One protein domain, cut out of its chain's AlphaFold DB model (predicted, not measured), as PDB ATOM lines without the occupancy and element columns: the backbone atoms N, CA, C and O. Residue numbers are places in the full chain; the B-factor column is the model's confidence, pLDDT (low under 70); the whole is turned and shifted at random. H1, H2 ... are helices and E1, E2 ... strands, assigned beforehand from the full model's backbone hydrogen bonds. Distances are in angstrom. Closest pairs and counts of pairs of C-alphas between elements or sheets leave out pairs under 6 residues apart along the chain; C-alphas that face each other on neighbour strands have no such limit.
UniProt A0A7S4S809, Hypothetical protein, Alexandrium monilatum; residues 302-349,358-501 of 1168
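This is residues 302 to 349 and 358 to 501 of the 1168 residues of the protein "Hypothetical protein" of Alexandrium monilatum (UniProt A0A7S4S809). A strongly twisted sheet of four strands is covered on one face by the helical hairpin H1 and H2 and by H4, while the last helix, H8, leads away as an arm whose residues 496 to 501 stick out. H5 packs on H6, which grazes the sheet. The printed part has 192 residues, with eight named helices and four named strands in the order H1 H2 H3 E1 H4 H5 H6 E2 E3 H7 E4 H8; the antiparallel sheet runs E2 E1 E4 E3, and the class is mixed, helices and strands. It is compact, with a radius of gyration of the C-alphas of 16.4 A and spans of 43 by 40 by 29 A.

Start at H1, residues 303 to 320, which touches H2, residues 324 to 339, at a shallow tilt of 18 degrees, opposite ways; their closest C-alphas, Leu 318 and Gly 325, are 4.3 A apart. Find E1, residues 365 to 373, bending by 56 degrees at residue 370; it is antiparallel to E2, residues 435 to 440, with N 371 and O 437 within hydrogen-bond range at 2.8 A, and to E4, residues 482 to 488, with N 372 and O 482 at 2.9 A. E4 is antiparallel to the edge strand E3, residues 465 to 468, with N 487 and O 466 at 2.8 A. H1, H2 and H4, residues 376 to 385, make two layers with the sheet, helices on one face of it, at heights of 8.2, 13.5 and 8.1 A. H3, residues 342 to 345, and H7, residues 475 to 480, only graze the sheet. H5, residues 390 to 400, touches H6, residues 415 to 421, at a steep tilt of 58 degrees, with C-alphas 393 and 418 closest at 6.7 A. H8, residues 490 to 501, touches no helix. Each O i to N i+4 pair is within hydrogen-bond range in H4, H6 and H8, against 12 of 14 in H1, 11 of 12 in H2, 6 of 7 in H5 and 1 of 2 in H7; H3 is too short for one.

Find C-alpha 303 at (-5.306, 44.965, 4.290); from there H1 runs 26.3 A. H2 spans 23.6 A, E1 23.0 A and E4 19.6 A. H8 runs 16.1 A to C-alpha 501 at (1.022, 72.500, 12.566).

Look for the cut at residues 350 to 357, where C-alphas 349 and 358 are 6.1 A apart. The links H5 to H6, H6 to E2 and E2 to E3 are long. Mean pLDDT of the printed part is 79.9, and 28 residues are under 70, among them 402 to 411.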
ATOM      1  N   PRO A 302      -6.741  48.081   0.796       73.31
ATOM      2  CA  PRO A 302      -6.286  48.040   2.183       73.31
ATOM      3  C   PRO A 302      -6.367  46.637   2.802       73.31
ATOM      4  O   PRO A 302      -7.394  45.966   2.700       73.31
ATOM      5  N   ALA A 303      -5.347  46.248   3.572       76.38
ATOM      6  CA  ALA A 303      -5.306  44.965   4.290       76.38
ATOM      7  C   ALA A 303      -6.483  44.747   5.272       76.38
ATOM      8  O   ALA A 303      -6.834  43.609   5.571       76.38
ATOM      9  N   GLY A 304      -7.124  45.828   5.740       79.56
ATOM     10  CA  GLY A 304      -8.341  45.772   6.561       79.56
ATOM     11  C   GLY A 304      -9.612  45.337   5.814       79.56
ATOM     12  O   GLY A 304     -10.585  44.965   6.459       79.56
ATOM     13  N   ILE A 305      -9.621  45.351   4.474       81.75
ATOM     14  CA  ILE A 305     -10.687  44.712   3.680       81.75
ATOM     15  C   ILE A 305     -10.407  43.210   3.600       81.75
ATOM     16  O   ILE A 305     -11.228  42.415   4.035       81.75
ATOM     17  N   TYR A 306      -9.200  42.829   3.168       83.38
ATOM     18  CA  TYR A 306      -8.796  41.423   3.031       83.38
ATOM     19  C   TYR A 306      -9.000  40.610   4.323       83.38
ATOM     20  O   TYR A 306      -9.580  39.530   4.288       83.38
ATOM     21  N   GLY A 307      -8.596  41.151   5.480       84.06
ATOM     22  CA  GLY A 307      -8.827  40.501   6.776       84.06
ATOM     23  C   GLY A 307     -10.292  40.508   7.244       84.06
ATOM     24  O   GLY A 307     -10.666  39.668   8.058       84.06
ATOM     25  N   ALA A 308     -11.134  41.413   6.733       85.12
ATOM     26  CA  ALA A 308     -12.575  41.386   6.984       85.12
ATOM     27  C   ALA A 308     -13.274  40.312   6.133       85.12
ATOM     28  O   ALA A 308     -14.121  39.595   6.664       85.12
ATOM     29  N   ASP A 309     -12.885  40.153   4.862       85.50
ATOM     30  CA  ASP A 309     -13.328  39.049   3.999       85.50
ATOM     31  C   ASP A 309     -12.891  37.681   4.564       85.50
ATOM     32  O   ASP A 309     -13.736  36.809   4.746       85.50
ATOM     33  N   GLU A 310     -11.620  37.523   4.969       87.00
ATOM     34  CA  GLU A 310     -11.072  36.280   5.563       87.00
ATOM     35  C   GLU A 310     -11.837  35.819   6.828       87.00
ATOM     36  O   GLU A 310     -11.888  34.627   7.147       87.00
ATOM     37  N   VAL A 311     -12.429  36.758   7.574       89.19
ATOM     38  CA  VAL A 311     -13.228  36.470   8.779       89.19
ATOM     39  C   VAL A 311     -14.720  36.320   8.468       89.19
ATOM     40  O   VAL A 311     -15.393  35.554   9.158       89.19
ATOM     41  N   ALA A 312     -15.244  37.005   7.447       86.19
ATOM     42  CA  ALA A 312     -16.630  36.855   7.006       86.19
ATOM     43  C   ALA A 312     -16.865  35.496   6.325       86.19
ATOM     44  O   ALA A 312     -17.795  34.790   6.707       86.19
ATOM     45  N   GLU A 313     -15.975  35.084   5.418       87.12
ATOM     46  CA  GLU A 313     -15.980  33.754   4.787       87.12
ATOM     47  C   GLU A 313     -15.974  32.648   5.855       87.12
ATOM     48  O   GLU A 313     -16.858  31.793   5.890       87.12
ATOM     49  N   ALA A 314     -15.050  32.731   6.818       87.44
ATOM     50  CA  ALA A 314     -14.961  31.771   7.917       87.44
ATOM     51  C   ALA A 314     -16.150  31.827   8.902       87.44
ATOM     52  O   ALA A 314     -16.346  30.877   9.662       87.44
ATOM     53  N   PHE A 315     -16.930  32.916   8.930       87.94
ATOM     54  CA  PHE A 315     -18.166  32.997   9.715       87.94
ATOM     55  C   PHE A 315     -19.342  32.339   8.993       87.94
ATOM     56  O   PHE A 315     -20.118  31.634   9.632       87.94
ATOM     57  N   ASP A 316     -19.461  32.515   7.679       84.44
ATOM     58  CA  ASP A 316     -20.505  31.841   6.907       84.44
ATOM     59  C   ASP A 316     -20.210  30.329   6.771       84.44
ATOM     60  O   ASP A 316     -21.143  29.532   6.865       84.44
ATOM     61  N   GLU A 317     -18.938  29.894   6.731       85.31
ATOM     62  CA  GLU A 317     -18.571  28.475   6.943       85.31
ATOM     63  C   GLU A 317     -19.086  27.941   8.296       85.31
ATOM     64  O   GLU A 317     -19.607  26.831   8.366       85.31
ATOM     65  N   LEU A 318     -19.000  28.740   9.367       86.88
ATOM     66  CA  LEU A 318     -19.528  28.404  10.697       86.88
ATOM     67  C   LEU A 318     -21.073  28.397  10.755       86.88
ATOM     68  O   LEU A 318     -21.648  27.704  11.591       86.88
ATOM     69  N   LEU A 319     -21.768  29.137   9.886       84.94
ATOM     70  CA  LEU A 319     -23.231  29.046   9.781       84.94
ATOM     71  C   LEU A 319     -23.692  27.760   9.073       84.94
ATOM     72  O   LEU A 319     -24.839  27.355   9.275       84.94
ATOM     73  N   LEU A 320     -22.816  27.134   8.276       84.62
ATOM     74  CA  LEU A 320     -23.060  25.888   7.541       84.62
ATOM     75  C   LEU A 320     -22.601  24.635   8.316       84.62
ATOM     76  O   LEU A 320     -23.293  23.621   8.287       84.62
ATOM     77  N   ASP A 321     -21.469  24.710   9.024       83.06
ATOM     78  CA  ASP A 321     -20.907  23.649   9.873       83.06
ATOM     79  C   ASP A 321     -20.504  24.216  11.248       83.06
ATOM     80  O   ASP A 321     -19.456  24.853  11.408       83.06
ATOM     81  N   GLU A 322     -21.335  23.968  12.267       76.44
ATOM     82  CA  GLU A 322     -21.088  24.476  13.623       76.44
ATOM     83  C   GLU A 322     -19.942  23.776  14.369       76.44
ATOM     84  O   GLU A 322     -19.391  24.372  15.298       76.44
ATOM     85  N   GLU A 323     -19.553  22.550  13.997       75.06
ATOM     86  CA  GLU A 323     -18.537  21.788  14.737       75.06
ATOM     87  C   GLU A 323     -17.142  21.926  14.115       75.06
ATOM     88  O   GLU A 323     -16.189  22.280  14.821       75.06
ATOM     89  N   GLY A 324     -17.006  21.728  12.801       75.69
ATOM     90  CA  GLY A 324     -15.736  21.898  12.088       75.69
ATOM     91  C   GLY A 324     -15.400  23.364  11.793       75.69
ATOM     92  O   GLY A 324     -14.236  23.774  11.915       75.69
ATOM     93  N   GLY A 325     -16.404  24.193  11.492       80.75
ATOM     94  CA  GLY A 325     -16.234  25.622  11.212       80.75
ATOM     95  C   GLY A 325     -15.762  26.437  12.423       80.75
ATOM     96  O   GLY A 325     -14.965  27.369  12.279       80.75
ATOM     97  N   ARG A 326     -16.165  26.070  13.650       85.88
ATOM     98  CA  ARG A 326     -15.942  26.897  14.856       85.88
ATOM     99  C   ARG A 326     -14.483  27.212  15.143       85.88
ATOM    100  O   ARG A 326     -14.129  28.373  15.344       85.88
ATOM    101  N   LEU A 327     -13.630  26.190  15.163       85.50
ATOM    102  CA  LEU A 327     -12.211  26.366  15.474       85.50
ATOM    103  C   LEU A 327     -11.479  27.135  14.363       85.50
ATOM    104  O   LEU A 327     -10.477  27.801  14.628       85.50
ATOM    105  N   ARG A 328     -11.986  27.066  13.127       87.12
ATOM    106  CA  ARG A 328     -11.477  27.829  11.988       87.12
ATOM    107  C   ARG A 328     -11.847  29.307  12.130       87.12
ATOM    108  O   ARG A 328     -10.937  30.134  12.136       87.12
ATOM    109  N   TYR A 329     -13.126  29.622  12.349       89.81
ATOM    110  CA  TYR A 329     -13.610  30.980  12.617       89.81
ATOM    111  C   TYR A 329     -12.855  31.649  13.771       89.81
ATOM    112  O   TYR A 329     -12.259  32.711  13.585       89.81
ATOM    113  N   GLU A 330     -12.799  31.006  14.946       89.00
ATOM    114  CA  GLU A 330     -12.148  31.587  16.127       89.00
ATOM    115  C   GLU A 330     -10.659  31.883  15.871       89.00
ATOM    116  O   GLU A 330     -10.159  32.925  16.293       89.00
ATOM    117  N   ARG A 331      -9.948  31.028  15.118       87.44
ATOM    118  CA  ARG A 331      -8.542  31.261  14.734       87.44
ATOM    119  C   ARG A 331      -8.369  32.376  13.698       87.44
ATOM    120  O   ARG A 331      -7.389  33.111  13.791       87.44
ATOM    121  N   ARG A 332      -9.273  32.513  12.720       88.88
ATOM    122  CA  ARG A 332      -9.230  33.591  11.709       88.88
ATOM    123  C   ARG A 332      -9.526  34.950  12.354       88.88
ATOM    124  O   ARG A 332      -8.750  35.887  12.179       88.88
ATOM    125  N   LEU A 333     -10.563  35.030  13.193       88.81
ATOM    126  CA  LEU A 333     -10.897  36.236  13.957       88.81
ATOM    127  C   LEU A 333      -9.758  36.640  14.910       88.81
ATOM    128  O   LEU A 333      -9.337  37.795  14.897       88.81
ATOM    129  N   LEU A 334      -9.210  35.701  15.696       88.25
ATOM    130  CA  LEU A 334      -8.085  35.996  16.593       88.25
ATOM    131  C   LEU A 334      -6.824  36.407  15.821       88.25
ATOM    132  O   LEU A 334      -6.164  37.361  16.227       88.25
ATOM    133  N   ARG A 335      -6.519  35.781  14.674       86.38
ATOM    134  CA  ARG A 335      -5.444  36.244  13.778       86.38
ATOM    135  C   ARG A 335      -5.649  37.703  13.379       86.38
ATOM    136  O   ARG A 335      -4.718  38.488  13.524       86.38
ATOM    137  N   TYR A 336      -6.839  38.074  12.913       86.50
ATOM    138  CA  TYR A 336      -7.104  39.432  12.442       86.50
ATOM    139  C   TYR A 336      -7.044  40.471  13.575       86.50
ATOM    140  O   TYR A 336      -6.381  41.502  13.440       86.50
ATOM    141  N   MET A 337      -7.644  40.172  14.733       86.38
ATOM    142  CA  MET A 337      -7.642  41.074  15.892       86.38
ATOM    143  C   MET A 337      -6.257  41.227  16.540       86.38
ATOM    144  O   MET A 337      -5.948  42.308  17.039       86.38
ATOM    145  N   TYR A 338      -5.398  40.200  16.500       82.25
ATOM    146  CA  TYR A 338      -3.998  40.330  16.923       82.25
ATOM    147  C   TYR A 338      -3.138  41.012  15.845       82.25
ATOM    148  O   TYR A 338      -2.286  41.825  16.187       82.25
ATOM    149  N   HIS A 339      -3.387  40.787  14.549       79.88
ATOM    150  CA  HIS A 339      -2.667  41.495  13.481       79.88
ATOM    151  C   HIS A 339      -2.882  43.018  13.551       79.88
ATOM    152  O   HIS A 339      -1.978  43.797  13.250       79.88
ATOM    153  N   GLN A 340      -4.073  43.449  13.972       81.69
ATOM    154  CA  GLN A 340      -4.453  44.856  14.126       81.69
ATOM    155  C   GLN A 340      -4.519  45.289  15.608       81.69
ATOM    156  O   GLN A 340      -5.302  46.178  15.955       81.69
ATOM    157  N   ASN A 341      -3.727  44.645  16.482       82.25
ATOM    158  CA  ASN A 341      -3.768  44.796  17.942       82.25
ATOM    159  C   ASN A 341      -3.579  46.255  18.395       82.25
ATOM    160  O   ASN A 341      -2.498  46.834  18.272       82.25
ATOM    161  N   TRP A 342      -4.615  46.823  19.019       82.19
ATOM    162  CA  TRP A 342      -4.588  48.178  19.577       82.19
ATOM    163  C   TRP A 342      -3.473  48.377  20.621       82.19
ATOM    164  O   TRP A 342      -2.801  49.415  20.622       82.19
ATOM    165  N   PHE A 343      -3.216  47.355  21.446       80.06
ATOM    166  CA  PHE A 343      -2.288  47.382  22.582       80.06
ATOM    167  C   PHE A 343      -0.810  47.193  22.205       80.06
ATOM    168  O   PHE A 343       0.061  47.415  23.048       80.06
ATOM    169  N   ALA A 344      -0.498  46.854  20.947       73.44
ATOM    170  CA  ALA A 344       0.869  46.585  20.481       73.44
ATOM    171  C   ALA A 344       1.856  47.750  20.712       73.44
ATOM    172  O   ALA A 344       3.062  47.536  20.789       73.44
ATOM    173  N   GLY A 345       1.358  48.984  20.857       62.62
ATOM    174  CA  GLY A 345       2.182  50.157  21.166       62.62
ATOM    175  C   GLY A 345       2.695  50.251  22.610       62.62
ATOM    176  O   GLY A 345       3.594  51.045  22.854       62.62
ATOM    177  N   ALA A 346       2.145  49.483  23.559       58.16
ATOM    178  CA  ALA A 346       2.461  49.621  24.988       58.16
ATOM    179  C   ALA A 346       3.565  48.670  25.487       58.16
ATOM    180  O   ALA A 346       4.272  48.999  26.434       58.16
ATOM    181  N   ALA A 347       3.731  47.503  24.857       56.06
ATOM    182  CA  ALA A 347       4.710  46.491  25.275       56.06
ATOM    183  C   ALA A 347       6.152  46.785  24.809       56.06
ATOM    184  O   ALA A 347       7.087  46.109  25.234       56.06
ATOM    185  N   GLY A 348       6.324  47.772  23.922       56.25
ATOM    186  CA  GLY A 348       7.534  47.937  23.123       56.25
ATOM    187  C   GLY A 348       7.618  46.905  21.991       56.25
ATOM    188  O   GLY A 348       7.105  45.790  22.085       56.25
ATOM    189  N   CYS A 349       8.272  47.281  20.895       57.94
ATOM    190  CA  CYS A 349       8.636  46.327  19.854       57.94
ATOM    191  C   CYS A 349       9.825  45.500  20.361       57.94
ATOM    192  O   CYS A 349      10.814  46.066  20.826       57.94
ATOM    193  N   CYS A 358       6.831  46.442  13.086       64.50
ATOM    194  CA  CYS A 358       6.082  46.292  14.331       64.50
ATOM    195  C   CYS A 358       4.681  46.944  14.249       64.50
ATOM    196  O   CYS A 358       4.588  48.101  13.829       64.50
ATOM    197  N   PRO A 359       3.587  46.310  14.722       65.69
ATOM    198  CA  PRO A 359       2.238  46.890  14.622       65.69
ATOM    199  C   PRO A 359       2.009  48.180  15.411       65.69
ATOM    200  O   PRO A 359       1.061  48.913  15.131       65.69
ATOM    201  N   ALA A 360       2.907  48.523  16.339       66.19
ATOM    202  CA  ALA A 360       2.955  49.857  16.931       66.19
ATOM    203  C   ALA A 360       3.090  50.972  15.867       66.19
ATOM    204  O   ALA A 360       2.549  52.062  16.065       66.19
ATOM    205  N   ALA A 361       3.758  50.696  14.740       68.75
ATOM    206  CA  ALA A 361       3.968  51.633  13.638       68.75
ATOM    207  C   ALA A 361       2.759  51.780  12.692       68.75
ATOM    208  O   ALA A 361       2.683  52.764  11.956       68.75
ATOM    209  N   TYR A 362       1.790  50.854  12.713       74.44
ATOM    210  CA  TYR A 362       0.541  51.028  11.967       74.44
ATOM    211  C   TYR A 362      -0.415  51.955  12.731       74.44
ATOM    212  O   TYR A 362      -0.712  51.761  13.914       74.44
ATOM    213  N   PHE A 363      -0.904  52.987  12.035       75.25
ATOM    214  CA  PHE A 363      -1.778  54.007  12.620       75.25
ATOM    215  C   PHE A 363      -3.250  53.589  12.743       75.25
ATOM    216  O   PHE A 363      -3.971  54.185  13.535       75.25
ATOM    217  N   GLY A 364      -3.714  52.624  11.948       79.31
ATOM    218  CA  GLY A 364      -5.059  52.066  12.084       79.31
ATOM    219  C   GLY A 364      -5.002  50.803  12.928       79.31
ATOM    220  O   GLY A 364      -4.232  49.904  12.603       79.31
ATOM    221  N   ARG A 365      -5.808  50.723  13.990       85.25
ATOM    222  CA  ARG A 365      -5.884  49.539  14.866       85.25
ATOM    223  C   ARG A 365      -7.338  49.202  15.191       85.25
ATOM    224  O   ARG A 365      -8.129  50.115  15.422       85.25
ATOM    225  N   VAL A 366      -7.704  47.921  15.216       86.56
ATOM    226  CA  VAL A 366      -9.092  47.496  15.494       86.56
ATOM    227  C   VAL A 366      -9.430  47.770  16.958       86.56
ATOM    228  O   VAL A 366      -8.670  47.385  17.844       86.56
ATOM    229  N   PHE A 367     -10.584  48.391  17.218       88.50
ATOM    230  CA  PHE A 367     -11.111  48.550  18.583       88.50
ATOM    231  C   PHE A 367     -12.522  47.979  18.772       88.50
ATOM    232  O   PHE A 367     -12.857  47.608  19.894       88.50
ATOM    233  N   TRP A 368     -13.333  47.878  17.713       89.69
ATOM    234  CA  TRP A 368     -14.707  47.365  17.783       89.69
ATOM    235  C   TRP A 368     -15.005  46.403  16.628       89.69
ATOM    236  O   TRP A 368     -14.622  46.662  15.485       89.69
ATOM    237  N   VAL A 369     -15.714  45.315  16.930       90.06
ATOM    238  CA  VAL A 369     -16.188  44.306  15.968       90.06
ATOM    239  C   VAL A 369     -17.624  43.895  16.293       90.06
ATOM    240  O   VAL A 369     -17.987  43.774  17.464       90.06
ATOM    241  N   GLY A 370     -18.448  43.672  15.270       89.31
ATOM    242  CA  GLY A 370     -19.832  43.247  15.455       89.31
ATOM    243  C   GLY A 370     -20.671  43.308  14.186       89.31
ATOM    244  O   GLY A 370     -20.167  43.595  13.100       89.31
ATOM    245  N   PHE A 371     -21.967  43.051  14.335       87.94
ATOM    246  CA  PHE A 371     -22.938  43.094  13.247       87.94
ATOM    247  C   PHE A 371     -23.715  44.410  13.240       87.94
ATOM    248  O   PHE A 371     -24.099  44.936  14.291       87.94
ATOM    249  N   ARG A 372     -23.981  44.921  12.036       86.56
ATOM    250  CA  ARG A 372     -24.803  46.105  11.782       86.56
ATOM    251  C   ARG A 372     -25.808  45.806  10.672       86.56
ATOM    252  O   ARG A 372     -25.462  45.166   9.686       86.56
ATOM    253  N   GLY A 373     -27.035  46.297  10.806       83.69
ATOM    254  CA  GLY A 373     -28.078  46.085   9.805       83.69
ATOM    255  C   GLY A 373     -29.360  46.856  10.094       83.69
ATOM    256  O   GLY A 373     -29.505  47.435  11.176       83.69
ATOM    257  N   ARG A 374     -30.303  46.866   9.147       82.50
ATOM    258  CA  ARG A 374     -31.679  47.311   9.432       82.50
ATOM    259  C   ARG A 374     -32.463  46.242  10.210       82.50
ATOM    260  O   ARG A 374     -33.233  46.587  11.105       82.50
ATOM    261  N   ASP A 375     -32.201  44.957   9.958       84.81
ATOM    262  CA  ASP A 375     -32.957  43.843  10.542       84.81
ATOM    263  C   ASP A 375     -32.482  43.479  11.957       84.81
ATOM    264  O   ASP A 375     -31.611  42.633  12.177       84.81
ATOM    265  N   ALA A 376     -33.094  44.119  12.956       81.81
ATOM    266  CA  ALA A 376     -32.722  43.988  14.367       81.81
ATOM    267  C   ALA A 376     -32.780  42.553  14.935       81.81
ATOM    268  O   ALA A 376     -32.081  42.254  15.907       81.81
ATOM    269  N   SER A 377     -33.599  41.672  14.356       84.38
ATOM    270  CA  SER A 377     -33.671  40.244  14.696       84.38
ATOM    271  C   SER A 377     -32.451  39.475  14.184       84.38
ATOM    272  O   SER A 377     -31.799  38.773  14.955       84.38
ATOM    273  N   LEU A 378     -32.101  39.653  12.910       84.06
ATOM    274  CA  LEU A 378     -31.023  38.926  12.237       84.06
ATOM    275  C   LEU A 378     -29.633  39.392  12.707       84.06
ATOM    276  O   LEU A 378     -28.730  38.573  12.878       84.06
ATOM    277  N   VAL A 379     -29.497  40.681  13.052       84.50
ATOM    278  CA  VAL A 379     -28.324  41.224  13.767       84.50
ATOM    279  C   VAL A 379     -28.148  40.558  15.142       84.50
ATOM    280  O   VAL A 379     -27.021  40.265  15.537       84.50
ATOM    281  N   ARG A 380     -29.241  40.283  15.876       85.69
ATOM    282  CA  ARG A 380     -29.187  39.633  17.200       85.69
ATOM    283  C   ARG A 380     -28.808  38.153  17.110       85.69
ATOM    284  O   ARG A 380     -28.018  37.704  17.937       85.69
ATOM    285  N   ASP A 381     -29.332  37.420  16.128       86.50
ATOM    286  CA  ASP A 381     -28.989  36.007  15.911       86.50
ATOM    287  C   ASP A 381     -27.503  35.826  15.555       86.50
ATOM    288  O   ASP A 381     -26.761  35.161  16.289       86.50
ATOM    289  N   LYS A 382     -27.025  36.514  14.503       85.75
ATOM    290  CA  LYS A 382     -25.617  36.435  14.076       85.75
ATOM    291  C   LYS A 382     -24.652  36.873  15.189       85.75
ATOM    292  O   LYS A 382     -23.656  36.188  15.430       85.75
ATOM    293  N   ALA A 383     -24.962  37.942  15.933       85.00
ATOM    294  CA  ALA A 383     -24.150  38.368  17.080       85.00
ATOM    295  C   ALA A 383     -24.148  37.345  18.234       85.00
ATOM    296  O   ALA A 383     -23.109  37.130  18.861       85.00
ATOM    297  N   GLY A 384     -25.273  36.669  18.494       83.19
ATOM    298  CA  GLY A 384     -25.355  35.597  19.491       83.19
ATOM    299  C   GLY A 384     -24.442  34.412  19.159       83.19
ATOM    300  O   GLY A 384     -23.728  33.914  20.034       83.19
ATOM    301  N   ARG A 385     -24.399  34.003  17.884       84.62
ATOM    302  CA  ARG A 385     -23.582  32.867  17.422       84.62
ATOM    303  C   ARG A 385     -22.082  33.187  17.323       84.62
ATOM    304  O   ARG A 385     -21.285  32.257  17.404       84.62
ATOM    305  N   ALA A 386     -21.662  34.454  17.251       85.31
ATOM    306  CA  ALA A 386     -20.267  34.871  17.006       85.31
ATOM    307  C   ALA A 386     -19.286  34.841  18.208       85.31
ATOM    308  O   ALA A 386     -18.091  35.078  18.040       85.31
ATOM    309  N   ARG A 387     -19.741  34.541  19.430       88.00
ATOM    310  CA  ARG A 387     -18.899  34.584  20.648       88.00
ATOM    311  C   ARG A 387     -17.695  33.617  20.618       88.00
ATOM    312  O   ARG A 387     -17.881  32.410  20.474       88.00
ATOM    313  N   VAL A 388     -16.481  34.102  20.894       87.56
ATOM    314  CA  VAL A 388     -15.264  33.263  20.991       87.56
ATOM    315  C   VAL A 388     -15.178  32.532  22.340       87.56
ATOM    316  O   VAL A 388     -15.438  33.109  23.400       87.56
ATOM    317  N   ARG A 389     -14.769  31.256  22.332       89.50
ATOM    318  CA  ARG A 389     -14.486  30.473  23.550       89.50
ATOM    319  C   ARG A 389     -13.241  30.999  24.286       89.50
ATOM    320  O   ARG A 389     -12.152  31.072  23.721       89.50
ATOM    321  N   ALA A 390     -13.365  31.259  25.592       85.31
ATOM    322  CA  ALA A 390     -12.267  31.762  26.435       85.31
ATOM    323  C   ALA A 390     -11.000  30.878  26.403       85.31
ATOM    324  O   ALA A 390      -9.883  31.391  26.399       85.31
ATOM    325  N   GLY A 391     -11.163  29.551  26.322       86.50
ATOM    326  CA  GLY A 391     -10.046  28.608  26.186       86.50
ATOM    327  C   GLY A 391      -9.264  28.761  24.875       86.50
ATOM    328  O   GLY A 391      -8.049  28.553  24.863       86.50
ATOM    329  N   THR A 392      -9.920  29.188  23.790       85.94
ATOM    330  CA  THR A 392      -9.268  29.498  22.510       85.94
ATOM    331  C   THR A 392      -8.465  30.793  22.621       85.94
ATOM    332  O   THR A 392      -7.296  30.806  22.249       85.94
ATOM    333  N   VAL A 393      -9.014  31.845  23.245       85.94
ATOM    334  CA  VAL A 393      -8.276  33.099  23.519       85.94
ATOM    335  C   VAL A 393      -7.040  32.830  24.389       85.94
ATOM    336  O   VAL A 393      -5.927  33.202  24.027       85.94
ATOM    337  N   ALA A 394      -7.209  32.107  25.500       85.31
ATOM    338  CA  ALA A 394      -6.136  31.815  26.449       85.31
ATOM    339  C   ALA A 394      -5.114  30.774  25.948       85.31
ATOM    340  O   ALA A 394      -4.060  30.608  26.561       85.31
ATOM    341  N   SER A 395      -5.394  30.027  24.874       85.75
ATOM    342  CA  SER A 395      -4.385  29.206  24.180       85.75
ATOM    343  C   SER A 395      -3.702  29.977  23.050       85.75
ATOM    344  O   SER A 395      -2.497  29.819  22.873       85.75
ATOM    345  N   TRP A 396      -4.420  30.866  22.360       85.38
ATOM    346  CA  TRP A 396      -3.859  31.769  21.355       85.38
ATOM    347  C   TRP A 396      -2.832  32.731  21.958       85.38
ATOM    348  O   TRP A 396      -1.692  32.744  21.502       85.38
ATOM    349  N   GLU A 397      -3.180  33.450  23.034       82.19
ATOM    350  CA  GLU A 397      -2.242  34.332  23.747       82.19
ATOM    351  C   GLU A 397      -0.997  33.553  24.190       82.19
ATOM    352  O   GLU A 397       0.108  33.918  23.810       82.19
ATOM    353  N   ARG A 398      -1.153  32.406  24.874       81.00
ATOM    354  CA  ARG A 398      -0.010  31.567  25.291       81.00
ATOM    355  C   ARG A 398       0.886  31.114  24.137       81.00
ATOM    356  O   ARG A 398       2.060  30.857  24.385       81.00
ATOM    357  N   ASN A 399       0.374  30.991  22.914       78.12
ATOM    358  CA  ASN A 399       1.206  30.716  21.746       78.12
ATOM    359  C   ASN A 399       1.933  31.989  21.287       78.12
ATOM    360  O   ASN A 399       3.149  31.950  21.118       78.12
ATOM    361  N   VAL A 400       1.230  33.122  21.182       73.75
ATOM    362  CA  VAL A 400       1.801  34.433  20.813       73.75
ATOM    363  C   VAL A 400       2.919  34.858  21.774       73.75
ATOM    364  O   VAL A 400       4.018  35.158  21.318       73.75
ATOM    365  N   SER A 401       2.701  34.811  23.093       70.19
ATOM    366  CA  SER A 401       3.723  35.191  24.082       70.19
ATOM    367  C   SER A 401       4.839  34.147  24.277       70.19
ATOM    368  O   SER A 401       5.867  34.472  24.868       70.19
ATOM    369  N   ARG A 402       4.705  32.920  23.743       68.50
ATOM    370  CA  ARG A 402       5.805  31.929  23.672       68.50
ATOM    371  C   ARG A 402       6.609  32.010  22.374       68.50
ATOM    372  O   ARG A 402       7.806  31.741  22.388       68.50
ATOM    373  N   GLN A 403       5.976  32.349  21.255       59.53
ATOM    374  CA  GLN A 403       6.579  32.334  19.919       59.53
ATOM    375  C   GLN A 403       7.081  33.726  19.504       59.53
ATOM    376  O   GLN A 403       6.791  34.203  18.407       59.53
ATOM    377  N   GLY A 404       7.899  34.354  20.356       54.16
ATOM    378  CA  GLY A 404       8.511  35.676  20.129       54.16
ATOM    379  C   GLY A 404       9.514  35.765  18.963       54.16
ATOM    380  O   GLY A 404      10.287  36.714  18.909       54.16
ATOM    381  N   ALA A 405       9.514  34.784  18.056       49.41
ATOM    382  CA  ALA A 405      10.398  34.651  16.900       49.41
ATOM    383  C   ALA A 405       9.636  34.453  15.569       49.41
ATOM    384  O   ALA A 405      10.230  34.070  14.561       49.41
ATOM    385  N   PHE A 406       8.323  34.721  15.521       53.12
ATOM    386  CA  PHE A 406       7.679  34.988  14.232       53.12
ATOM    387  C   PHE A 406       8.213  36.305  13.655       53.12
ATOM    388  O   PHE A 406       8.300  37.304  14.366       53.12
ATOM    389  N   LYS A 407       8.492  36.324  12.343       51.41
ATOM    390  CA  LYS A 407       9.014  37.491  11.595       51.41
ATOM    391  C   LYS A 407       8.121  38.745  11.673       51.41
ATOM    392  O   LYS A 407       8.545  39.834  11.307       51.41
ATOM    393  N   TYR A 408       6.902  38.579  12.180       54.75
ATOM    394  CA  TYR A 408       5.976  39.633  12.561       54.75
ATOM    395  C   TYR A 408       5.487  39.313  13.981       54.75
ATOM    396  O   TYR A 408       4.736  38.355  14.175       54.75
ATOM    397  N   SER A 409       5.948  40.071  14.978       59.25
ATOM    398  CA  SER A 409       5.503  39.944  16.371       59.25
ATOM    399  C   SER A 409       4.505  41.054  16.687       59.25
ATOM    400  O   SER A 409       4.803  42.232  16.488       59.25
ATOM    401  N   TYR A 410       3.311  40.682  17.155       65.56
ATOM    402  CA  TYR A 410       2.165  41.596  17.255       65.56
ATOM    403  C   TYR A 410       1.838  42.076  18.681       65.56
ATOM    404  O   TYR A 410       0.880  42.826  18.882       65.56
ATOM    405  N   GLY A 411       2.642  41.664  19.666       69.69
ATOM    406  CA  GLY A 411       2.408  41.925  21.088       69.69
ATOM    407  C   GLY A 411       1.227  41.132  21.667       69.69
ATOM    408  O   GLY A 411       0.271  40.799  20.965       69.69
ATOM    409  N   GLY A 412       1.296  40.830  22.964       76.12
ATOM    410  CA  GLY A 412       0.167  40.255  23.703       76.12
ATOM    411  C   GLY A 412      -0.935  41.285  23.976       76.12
ATOM    412  O   GLY A 412      -0.755  42.491  23.771       76.12
ATOM    413  N   MET A 413      -2.082  40.819  24.468       81.44
ATOM    414  CA  MET A 413      -3.184  41.674  24.920       81.44
ATOM    415  C   MET A 413      -3.281  41.696  26.454       81.44
ATOM    416  O   MET A 413      -3.069  40.665  27.095       81.44
ATOM    417  N   PRO A 414      -3.648  42.830  27.088       84.62
ATOM    418  CA  PRO A 414      -3.866  42.874  28.533       84.62
ATOM    419  C   PRO A 414      -5.057  41.985  28.941       84.62
ATOM    420  O   PRO A 414      -5.993  41.814  28.153       84.62
ATOM    421  N   PRO A 415      -5.094  41.457  30.182       83.44
ATOM    422  CA  PRO A 415      -6.129  40.512  30.619       83.44
ATOM    423  C   PRO A 415      -7.554  41.082  30.522       83.44
ATOM    424  O   PRO A 415      -8.489  40.341  30.229       83.44
ATOM    425  N   ALA A 416      -7.723  42.401  30.669       83.31
ATOM    426  CA  ALA A 416      -8.996  43.076  30.419       83.31
ATOM    427  C   ALA A 416      -9.490  42.871  28.969       83.31
ATOM    428  O   ALA A 416     -10.626  42.445  28.761       83.31
ATOM    429  N   ALA A 417      -8.622  43.063  27.970       84.25
ATOM    430  CA  ALA A 417      -8.959  42.856  26.560       84.25
ATOM    431  C   ALA A 417      -9.154  41.368  26.214       84.25
ATOM    432  O   ALA A 417     -10.065  41.029  25.460       84.25
ATOM    433  N   GLN A 418      -8.376  40.463  26.823       86.62
ATOM    434  CA  GLN A 418      -8.616  39.016  26.705       86.62
ATOM    435  C   GLN A 418      -9.999  38.619  27.254       86.62
ATOM    436  O   GLN A 418     -10.693  37.801  26.650       86.62
ATOM    437  N   SER A 419     -10.429  39.226  28.369       85.81
ATOM    438  CA  SER A 419     -11.764  39.002  28.937       85.81
ATOM    439  C   SER A 419     -12.878  39.567  28.049       85.81
ATOM    440  O   SER A 419     -13.910  38.916  27.883       85.81
ATOM    441  N   ALA A 420     -12.637  40.712  27.396       85.75
ATOM    442  CA  ALA A 420     -13.545  41.289  26.411       85.75
ATOM    443  C   ALA A 420     -13.721  40.357  25.197       85.75
ATOM    444  O   ALA A 420     -14.853  40.052  24.836       85.75
ATOM    445  N   LEU A 421     -12.636  39.814  24.626       86.50
ATOM    446  CA  LEU A 421     -12.696  38.864  23.498       86.50
ATOM    447  C   LEU A 421     -13.585  37.631  23.756       86.50
ATOM    448  O   LEU A 421     -14.175  37.098  22.819       86.50
ATOM    449  N   ALA A 422     -13.694  37.181  25.010       86.12
ATOM    450  CA  ALA A 422     -14.516  36.037  25.413       86.12
ATOM    451  C   ALA A 422     -15.945  36.406  25.884       86.12
ATOM    452  O   ALA A 422     -16.744  35.521  26.238       86.12
ATOM    453  N   ALA A 423     -16.278  37.699  25.920       87.00
ATOM    454  CA  ALA A 423     -17.594  38.206  26.295       87.00
ATOM    455  C   ALA A 423     -18.629  37.989  25.166       87.00
ATOM    456  O   ALA A 423     -18.267  37.901  23.990       87.00
ATOM    457  N   PRO A 424     -19.932  37.879  25.485       86.69
ATOM    458  CA  PRO A 424     -20.981  37.875  24.467       86.69
ATOM    459  C   PRO A 424     -21.040  39.226  23.735       86.69
ATOM    460  O   PRO A 424     -20.869  40.277  24.352       86.69
ATOM    461  N   TRP A 425     -21.343  39.210  22.434       87.69
ATOM    462  CA  TRP A 425     -21.446  40.405  21.576       87.69
ATOM    463  C   TRP A 425     -22.768  41.171  21.797       87.69
ATOM    464  O   TRP A 425     -23.538  41.429  20.873       87.69
ATOM    465  N   GLY A 426     -23.066  41.490  23.058       77.06
ATOM    466  CA  GLY A 426     -24.308  42.129  23.498       77.06
ATOM    467  C   GLY A 426     -24.253  43.656  23.600       77.06
ATOM    468  O   GLY A 426     -25.201  44.246  24.113       77.06
ATOM    469  N   THR A 427     -23.164  44.306  23.171       83.19
ATOM    470  CA  THR A 427     -23.019  45.767  23.287       83.19
ATOM    471  C   THR A 427     -23.918  46.456  22.264       83.19
ATOM    472  O   THR A 427     -23.645  46.388  21.065       83.19
ATOM    473  N   ASP A 428     -24.993  47.091  22.729       84.31
ATOM    474  CA  ASP A 428     -25.975  47.771  21.881       84.31
ATOM    475  C   ASP A 428     -25.534  49.204  21.566       84.31
ATOM    476  O   ASP A 428     -25.515  50.068  22.439       84.31
ATOM    477  N   CYS A 429     -25.178  49.436  20.303       83.38
ATOM    478  CA  CYS A 429     -24.703  50.723  19.789       83.38
ATOM    479  C   CYS A 429     -25.607  51.244  18.661       83.38
ATOM    480  O   CYS A 429     -25.139  51.845  17.693       83.38
ATOM    481  N   SER A 430     -26.904  50.940  18.744       81.25
ATOM    482  CA  SER A 430     -27.888  51.297  17.717       81.25
ATOM    483  C   SER A 430     -27.982  52.808  17.496       81.25
ATOM    484  O   SER A 430     -28.000  53.585  18.449       81.25
ATOM    485  N   SER A 431     -28.111  53.208  16.233       74.88
ATOM    486  CA  SER A 431     -28.359  54.594  15.819       74.88
ATOM    487  C   SER A 431     -29.642  54.663  14.984       74.88
ATOM    488  O   SER A 431     -30.208  53.625  14.627       74.88
ATOM    489  N   ALA A 432     -30.121  55.869  14.674       67.62
ATOM    490  CA  ALA A 432     -31.343  56.077  13.901       67.62
ATOM    491  C   ALA A 432     -31.334  55.224  12.612       67.62
ATOM    492  O   ALA A 432     -30.433  55.327  11.781       67.62
ATOM    493  N   GLY A 433     -32.308  54.318  12.489       70.50
ATOM    494  CA  GLY A 433     -32.470  53.433  11.331       70.50
ATOM    495  C   GLY A 433     -31.551  52.201  11.235       70.50
ATOM    496  O   GLY A 433     -31.761  51.409  10.321       70.50
ATOM    497  N   THR A 434     -30.573  51.974  12.131       80.50
ATOM    498  CA  THR A 434     -29.754  50.733  12.108       80.50
ATOM    499  C   THR A 434     -29.473  50.141  13.492       80.50
ATOM    500  O   THR A 434     -29.008  50.825  14.407       80.50
ATOM    501  N   LYS A 435     -29.694  48.826  13.625       84.56
ATOM    502  CA  LYS A 435     -29.281  48.033  14.786       84.56
ATOM    503  C   LYS A 435     -27.784  47.736  14.693       84.56
ATOM    504  O   LYS A 435     -27.283  47.406  13.618       84.56
ATOM    505  N   MET A 436     -27.083  47.823  15.820       86.50
ATOM    506  CA  MET A 436     -25.664  47.479  15.929       86.50
ATOM    507  C   MET A 436     -25.422  46.705  17.230       86.50
ATOM    508  O   MET A 436     -25.740  47.212  18.305       86.50
ATOM    509  N   LEU A 437     -24.881  45.488  17.122       88.62
ATOM    510  CA  LEU A 437     -24.533  44.617  18.253       88.62
ATOM    511  C   LEU A 437     -23.118  44.063  18.076       88.62
ATOM    512  O   LEU A 437     -22.784  43.530  17.018       88.62
ATOM    513  N   GLY A 438     -22.284  44.186  19.108       87.88
ATOM    514  CA  GLY A 438     -20.879  43.801  19.012       87.88
ATOM    515  C   GLY A 438     -20.103  43.868  20.321       87.88
ATOM    516  O   GLY A 438     -20.659  43.755  21.419       87.88
ATOM    517  N   LEU A 439     -18.795  44.054  20.176       88.50
ATOM    518  CA  LEU A 439     -17.795  44.067  21.233       88.50
ATOM    519  C   LEU A 439     -16.795  45.212  21.013       88.50
ATOM    520  O   LEU A 439     -16.264  45.367  19.915       88.50
ATOM    521  N   SER A 440     -16.470  45.941  22.087       89.12
ATOM    522  CA  SER A 440     -15.338  46.877  22.134       89.12
ATOM    523  C   SER A 440     -14.185  46.310  22.966       89.12
ATOM    524  O   SER A 440     -14.386  45.886  24.105       89.12
ATOM    525  N   LEU A 441     -12.959  46.387  22.440       85.19
ATOM    526  CA  LEU A 441     -11.717  46.124  23.178       85.19
ATOM    527  C   LEU A 441     -11.384  47.225  24.202       85.19
ATOM    528  O   LEU A 441     -10.548  47.013  25.077       85.19
ATOM    529  N   LEU A 442     -12.030  48.392  24.097       85.75
ATOM    530  CA  LEU A 442     -11.803  49.574  24.938       85.75
ATOM    531  C   LEU A 442     -12.932  49.812  25.959       85.75
ATOM    532  O   LEU A 442     -13.007  50.882  26.556       85.75
ATOM    533  N   ALA A 443     -13.813  48.829  26.180       82.62
ATOM    534  CA  ALA A 443     -14.985  48.961  27.057       82.62
ATOM    535  C   ALA A 443     -14.649  49.216  28.546       82.62
ATOM    536  O   ALA A 443     -15.501  49.699  29.296       82.62
ATOM    537  N   SER A 444     -13.426  48.888  28.972       82.56
ATOM    538  CA  SER A 444     -12.898  49.066  30.330       82.56
ATOM    539  C   SER A 444     -11.700  50.016  30.333       82.56
ATOM    540  O   SER A 444     -10.789  49.845  29.524       82.56
ATOM    541  N   ALA A 445     -11.658  50.956  31.280       80.06
ATOM    542  CA  ALA A 445     -10.489  51.807  31.492       80.06
ATOM    543  C   ALA A 445      -9.299  50.983  32.017       80.06
ATOM    544  O   ALA A 445      -9.478  50.072  32.827       80.06
ATOM    545  N   ILE A 446      -8.088  51.312  31.566       80.44
ATOM    546  CA  ILE A 446      -6.840  50.635  31.945       80.44
ATOM    547  C   ILE A 446      -5.822  51.730  32.292       80.44
ATOM    548  O   ILE A 446      -5.436  52.468  31.385       80.44
ATOM    549  N   PRO A 447      -5.379  51.870  33.556       75.31
ATOM    550  CA  PRO A 447      -4.488  52.958  33.963       75.31
ATOM    551  C   PRO A 447      -3.225  53.052  33.095       75.31
ATOM    552  O   PRO A 447      -2.500  52.070  32.946       75.31
ATOM    553  N   GLY A 448      -2.977  54.229  32.512       70.25
ATOM    554  CA  GLY A 448      -1.815  54.501  31.655       70.25
ATOM    555  C   GLY A 448      -1.880  53.924  30.234       70.25
ATOM    556  O   GLY A 448      -0.947  54.145  29.466       70.25
ATOM    557  N   LEU A 449      -2.951  53.204  29.872       72.12
ATOM    558  CA  LEU A 449      -3.182  52.656  28.526       72.12
ATOM    559  C   LEU A 449      -4.490  53.167  27.901       72.12
ATOM    560  O   LEU A 449      -4.495  53.529  26.731       72.12
ATOM    561  N   VAL A 450      -5.598  53.163  28.649       78.25
ATOM    562  CA  VAL A 450      -6.949  53.527  28.184       78.25
ATOM    563  C   VAL A 450      -7.567  54.505  29.185       78.25
ATOM    564  O   VAL A 450      -8.242  54.091  30.130       78.25
ATOM    565  N   ASP A 451      -7.324  55.800  28.969       73.62
ATOM    566  CA  ASP A 451      -7.780  56.883  29.856       73.62
ATOM    567  C   ASP A 451      -9.284  57.184  29.724       73.62
ATOM    568  O   ASP A 451      -9.932  57.596  30.686       73.62
ATOM    569  N   LEU A 452      -9.854  56.952  28.536       79.19
ATOM    570  CA  LEU A 452     -11.282  57.085  28.245       79.19
ATOM    571  C   LEU A 452     -11.811  55.739  27.719       79.19
ATOM    572  O   LEU A 452     -11.422  55.344  26.615       79.19
ATOM    573  N   PRO A 453     -12.673  55.021  28.466       83.75
ATOM    574  CA  PRO A 453     -13.285  53.795  27.972       83.75
ATOM    575  C   PRO A 453     -14.291  54.116  26.861       83.75
ATOM    576  O   PRO A 453     -15.128  55.003  27.013       83.75
ATOM    577  N   VAL A 454     -14.222  53.363  25.764       85.88
ATOM    578  CA  VAL A 454     -15.106  53.494  24.598       85.88
ATOM    579  C   VAL A 454     -15.920  52.214  24.466       85.88
ATOM    580  O   VAL A 454     -15.374  51.132  24.245       85.88
ATOM    581  N   ARG A 455     -17.237  52.327  24.605       85.44
ATOM    582  CA  ARG A 455     -18.214  51.243  24.456       85.44
ATOM    583  C   ARG A 455     -18.780  51.195  23.042       85.44
ATOM    584  O   ARG A 455     -18.935  50.101  22.501       85.44
ATOM    585  N   CYS A 456     -19.036  52.356  22.439       86.19
ATOM    586  CA  CYS A 456     -19.669  52.471  21.129       86.19
ATOM    587  C   CYS A 456     -18.881  53.377  20.169       86.19
ATOM    588  O   CYS A 456     -18.353  54.404  20.591       86.19
ATOM    589  N   PRO A 457     -18.840  53.066  18.855       82.75
ATOM    590  CA  PRO A 457     -18.115  53.882  17.876       82.75
ATOM    591  C   PRO A 457     -18.543  55.361  17.845       82.75
ATOM    592  O   PRO A 457     -17.718  56.230  17.584       82.75
ATOM    593  N   SER A 458     -19.805  55.663  18.165       80.50
ATOM    594  CA  SER A 458     -20.374  57.021  18.217       80.50
ATOM    595  C   SER A 458     -19.746  57.955  19.266       80.50
ATOM    596  O   SER A 458     -19.895  59.177  19.158       80.50
ATOM    597  N   GLU A 459     -19.033  57.409  20.256       82.94
ATOM    598  CA  GLU A 459     -18.336  58.165  21.308       82.94
ATOM    599  C   GLU A 459     -17.030  58.807  20.792       82.94
ATOM    600  O   GLU A 459     -16.563  59.805  21.346       82.94
ATOM    601  N   ILE A 460     -16.470  58.295  19.688       83.56
ATOM    602  CA  ILE A 460     -15.335  58.887  18.965       83.56
ATOM    603  C   ILE A 460     -15.868  59.841  17.869       83.56
ATOM    604  O   ILE A 460     -17.019  59.759  17.427       83.56
ATOM    605  N   ARG A 461     -15.058  60.822  17.443       82.94
ATOM    606  CA  ARG A 461     -15.397  61.712  16.314       82.94
ATOM    607  C   ARG A 461     -15.455  60.898  15.020       82.94
ATOM    608  O   ARG A 461     -14.504  60.175  14.737       82.94
ATOM    609  N   LEU A 462     -16.500  61.062  14.204       74.62
ATOM    610  CA  LEU A 462     -16.713  60.236  13.001       74.62
ATOM    611  C   LEU A 462     -15.515  60.251  12.034       74.62
ATOM    612  O   LEU A 462     -15.136  59.211  11.505       74.62
ATOM    613  N   ALA A 463     -14.855  61.404  11.874       71.25
ATOM    614  CA  ALA A 463     -13.656  61.543  11.044       71.25
ATOM    615  C   ALA A 463     -12.439  60.732  11.545       71.25
ATOM    616  O   ALA A 463     -11.560  60.411  10.752       71.25
ATOM    617  N   GLN A 464     -12.373  60.390  12.838       79.56
ATOM    618  CA  GLN A 464     -11.255  59.668  13.467       79.56
ATOM    619  C   GLN A 464     -11.449  58.138  13.480       79.56
ATOM    620  O   GLN A 464     -10.668  57.423  14.112       79.56
ATOM    621  N   ILE A 465     -12.465  57.631  12.778       80.69
ATOM    622  CA  ILE A 465     -12.819  56.210  12.687       80.69
ATOM    623  C   ILE A 465     -12.751  55.781  11.219       80.69
ATOM    624  O   ILE A 465     -13.214  56.505  10.339       80.69
ATOM    625  N   LYS A 466     -12.242  54.576  10.936       80.56
ATOM    626  CA  LYS A 466     -12.433  53.932   9.625       80.56
ATOM    627  C   LYS A 466     -13.180  52.612   9.793       80.56
ATOM    628  O   LYS A 466     -12.741  51.747  10.545       80.56
ATOM    629  N   ALA A 467     -14.311  52.473   9.108       80.50
ATOM    630  CA  ALA A 467     -15.026  51.208   8.998       80.50
ATOM    631  C   ALA A 467     -14.447  50.384   7.842       80.50
ATOM    632  O   ALA A 467     -14.170  50.933   6.772       80.50
ATOM    633  N   PHE A 468     -14.310  49.077   8.044       81.50
ATOM    634  CA  PHE A 468     -14.079  48.112   6.973       81.50
ATOM    635  C   PHE A 468     -15.178  47.049   6.992       81.50
ATOM    636  O   PHE A 468     -15.592  46.578   8.056       81.50
ATOM    637  N   LEU A 469     -15.649  46.715   5.794       79.56
ATOM    638  CA  LEU A 469     -16.674  45.718   5.502       79.56
ATOM    639  C   LEU A 469     -16.058  44.684   4.540       79.56
ATOM    640  O   LEU A 469     -15.182  45.070   3.758       79.56
ATOM    641  N   PRO A 470     -16.504  43.415   4.561       79.31
ATOM    642  CA  PRO A 470     -16.143  42.447   3.527       79.31
ATOM    643  C   PRO A 470     -16.658  42.905   2.151       79.31
ATOM    644  O   PRO A 470     -17.788  43.386   2.032       79.31
ATOM    645  N   ALA A 471     -15.835  42.767   1.112       68.19
ATOM    646  CA  ALA A 471     -16.165  43.152  -0.263       68.19
ATOM    647  C   ALA A 471     -16.897  42.047  -1.053       68.19
ATOM    648  O   ALA A 471     -17.388  42.292  -2.153       68.19
ATOM    649  N   SER A 472     -16.975  40.839  -0.495       64.00
ATOM    650  CA  SER A 472     -17.475  39.612  -1.135       64.00
ATOM    651  C   SER A 472     -19.003  39.498  -1.322       64.00
ATOM    652  O   SER A 472     -19.458  38.536  -1.940       64.00
ATOM    653  N   PHE A 473     -19.812  40.454  -0.843       61.25
ATOM    654  CA  PHE A 473     -21.279  40.320  -0.764       61.25
ATOM    655  C   PHE A 473     -22.071  41.263  -1.695       61.25
ATOM    656  O   PHE A 473     -21.671  42.410  -1.905       61.25
ATOM    657  N   PRO A 474     -23.248  40.840  -2.203       66.50
ATOM    658  CA  PRO A 474     -24.152  41.716  -2.946       66.50
ATOM    659  C   PRO A 474     -24.780  42.786  -2.037       66.50
ATOM    660  O   PRO A 474     -25.149  42.528  -0.891       66.50
ATOM    661  N   ILE A 475     -24.951  43.994  -2.584       62.78
ATOM    662  CA  ILE A 475     -25.311  45.219  -1.842       62.78
ATOM    663  C   ILE A 475     -26.604  45.062  -1.017       62.78
ATOM    664  O   ILE A 475     -26.663  45.519   0.123       62.78
ATOM    665  N   SER A 476     -27.615  44.367  -1.542       63.97
ATOM    666  CA  SER A 476     -28.892  44.138  -0.849       63.97
ATOM    667  C   SER A 476     -28.752  43.330   0.447       63.97
ATOM    668  O   SER A 476     -29.435  43.624   1.426       63.97
ATOM    669  N   SER A 477     -27.842  42.353   0.498       66.44
ATOM    670  CA  SER A 477     -27.566  41.573   1.713       66.44
ATOM    671  C   SER A 477     -26.832  42.396   2.777       66.44
ATOM    672  O   SER A 477     -27.031  42.177   3.972       66.44
ATOM    673  N   ILE A 478     -26.026  43.379   2.354       66.50
ATOM    674  CA  ILE A 478     -25.283  44.273   3.252       66.50
ATOM    675  C   ILE A 478     -26.243  45.205   4.014       66.50
ATOM    676  O   ILE A 478     -26.031  45.456   5.200       66.50
ATOM    677  N   GLU A 479     -27.324  45.684   3.389       70.12
ATOM    678  CA  GLU A 479     -28.310  46.548   4.065       70.12
ATOM    679  C   GLU A 479     -29.123  45.810   5.150       70.12
ATOM    680  O   GLU A 479     -29.470  46.406   6.176       70.12
ATOM    681  N   ALA A 480     -29.374  44.509   4.963       77.88
ATOM    682  CA  ALA A 480     -30.077  43.661   5.928       77.88
ATOM    683  C   ALA A 480     -29.240  43.422   7.199       77.88
ATOM    684  O   ALA A 480     -29.658  43.816   8.292       77.88
ATOM    685  N   CYS A 481     -28.046  42.822   7.060       83.38
ATOM    686  CA  CYS A 481     -27.086  42.610   8.152       83.38
ATOM    687  C   CYS A 481     -25.683  42.232   7.637       83.38
ATOM    688  O   CYS A 481     -25.505  41.167   7.046       83.38
ATOM    689  N   HIS A 482     -24.664  43.025   7.975       83.06
ATOM    690  CA  HIS A 482     -23.254  42.774   7.654       83.06
ATOM    691  C   HIS A 482     -22.357  42.757   8.902       83.06
ATOM    692  O   HIS A 482     -22.672  43.363   9.928       83.06
ATOM    693  N   LEU A 483     -21.215  42.070   8.799       85.56
ATOM    694  CA  LEU A 483     -20.111  42.158   9.758       85.56
ATOM    695  C   LEU A 483     -19.313  43.447   9.487       85.56
ATOM    696  O   LEU A 483     -18.995  43.736   8.334       85.56
ATOM    697  N   VAL A 484     -18.986  44.218  10.527       86.19
ATOM    698  CA  VAL A 484     -18.196  45.454  10.410       86.19
ATOM    699  C   VAL A 484     -17.099  45.528  11.470       86.19
ATOM    700  O   VAL A 484     -17.296  45.165  12.633       86.19
ATOM    701  N   PHE A 485     -15.941  46.040  11.057       87.06
ATOM    702  CA  PHE A 485     -14.794  46.306  11.920       87.06
ATOM    703  C   PHE A 485     -14.511  47.808  11.937       87.06
ATOM    704  O   PHE A 485     -14.290  48.405  10.880       87.06
ATOM    705  N   PHE A 486     -14.483  48.423  13.122       87.12
ATOM    706  CA  PHE A 486     -14.077  49.820  13.272       87.12
ATOM    707  C   PHE A 486     -12.634  49.919  13.772       87.12
ATOM    708  O   PHE A 486     -12.242  49.312  14.775       87.12
ATOM    709  N   PHE A 487     -11.856  50.723  13.052       85.94
ATOM    710  CA  PHE A 487     -10.467  51.035  13.341       85.94
ATOM    711  C   PHE A 487     -10.363  52.426  13.967       85.94
ATOM    712  O   PHE A 487     -10.944  53.393  13.466       85.94
ATOM    713  N   ASP A 488      -9.582  52.517  15.040       85.25
ATOM    714  CA  ASP A 488      -9.177  53.760  15.684       85.25
ATOM    715  C   ASP A 488      -8.074  54.396  14.834       85.25
ATOM    716  O   ASP A 488      -6.996  53.819  14.677       85.25
ATOM    717  N   MET A 489      -8.361  55.565  14.254       82.56
ATOM    718  CA  MET A 489      -7.415  56.350  13.457       82.56
ATOM    719  C   MET A 489      -6.918  57.589  14.221       82.56
ATOM    720  O   MET A 489      -6.218  58.424  13.645       82.56
ATOM    721  N   ARG A 490      -7.220  57.742  15.522       82.06
ATOM    722  CA  ARG A 490      -6.726  58.877  16.323       82.06
ATOM    723  C   ARG A 490      -5.202  59.072  16.259       82.06
ATOM    724  O   ARG A 490      -4.804  60.228  16.126       82.06
ATOM    725  N   PRO A 491      -4.324  58.042  16.283       80.81
ATOM    726  CA  PRO A 491      -2.887  58.284  16.138       80.81
ATOM    727  C   PRO A 491      -2.488  58.713  14.714       80.81
ATOM    728  O   PRO A 491      -1.524  59.467  14.586       80.81
ATOM    729  N   TYR A 492      -3.238  58.334  13.665       82.12
ATOM    730  CA  TYR A 492      -3.057  58.892  12.313       82.12
ATOM    731  C   TYR A 492      -3.331  60.397  12.321       82.12
ATOM    732  O   TYR A 492      -2.458  61.191  11.986       82.12
ATOM    733  N   PHE A 493      -4.520  60.803  12.777       80.81
ATOM    734  CA  PHE A 493      -4.927  62.207  12.756       80.81
ATOM    735  C   PHE A 493      -4.128  63.080  13.729       80.81
ATOM    736  O   PHE A 493      -3.870  64.237  13.420       80.81
ATOM    737  N   ARG A 494      -3.648  62.540  14.858       84.00
ATOM    738  CA  ARG A 494      -2.687  63.236  15.733       84.00
ATOM    739  C   ARG A 494      -1.323  63.421  15.060       84.00
ATOM    740  O   ARG A 494      -0.712  64.475  15.220       84.00
ATOM    741  N   ALA A 495      -0.847  62.448  14.280       82.19
ATOM    742  CA  ALA A 495       0.378  62.601  13.497       82.19
ATOM    743  C   ALA A 495       0.201  63.593  12.329       82.19
ATOM    744  O   ALA A 495       1.072  64.440  12.130       82.19
ATOM    745  N   GLU A 496      -0.928  63.547  11.610       80.62
ATOM    746  CA  GLU A 496      -1.250  64.505  10.543       80.62
ATOM    747  C   GLU A 496      -1.397  65.929  11.097       80.62
ATOM    748  O   GLU A 496      -0.732  66.829  10.594       80.62
ATOM    749  N   ALA A 497      -2.157  66.140  12.178       81.88
ATOM    750  CA  ALA A 497      -2.329  67.450  12.814       81.88
ATOM    751  C   ALA A 497      -1.007  68.030  13.347       81.88
ATOM    752  O   ALA A 497      -0.733  69.217  13.173       81.88
ATOM    753  N   ARG A 498      -0.130  67.198  13.930       84.25
ATOM    754  CA  ARG A 498       1.223  67.619  14.341       84.25
ATOM    755  C   ARG A 498       2.055  68.083  13.143       84.25
ATOM    756  O   ARG A 498       2.710  69.121  13.214       84.25
ATOM    757  N   ASN A 499       2.033  67.325  12.050       82.69
ATOM    758  CA  ASN A 499       2.801  67.647  10.849       82.69
ATOM    759  C   ASN A 499       2.213  68.866  10.106       82.69
ATOM    760  O   ASN A 499       2.974  69.700   9.621       82.69
ATOM    761  N   SER A 500       0.885  69.013  10.094       77.06
ATOM    762  CA  SER A 500       0.147  70.192   9.616       77.06
ATOM    763  C   SER A 500       0.556  71.449  10.384       77.06
ATOM    764  O   SER A 500       0.933  72.447   9.773       77.06
ATOM    765  N   LEU A 501       0.603  71.383  11.719       81.38
ATOM    766  CA  LEU A 501       1.022  72.500  12.566       81.38
ATOM    767  C   LEU A 501       2.469  72.944  12.277       81.38
ATOM    768  O   LEU A 501       2.726  74.142  12.132       81.38
TER     769      LEU A 501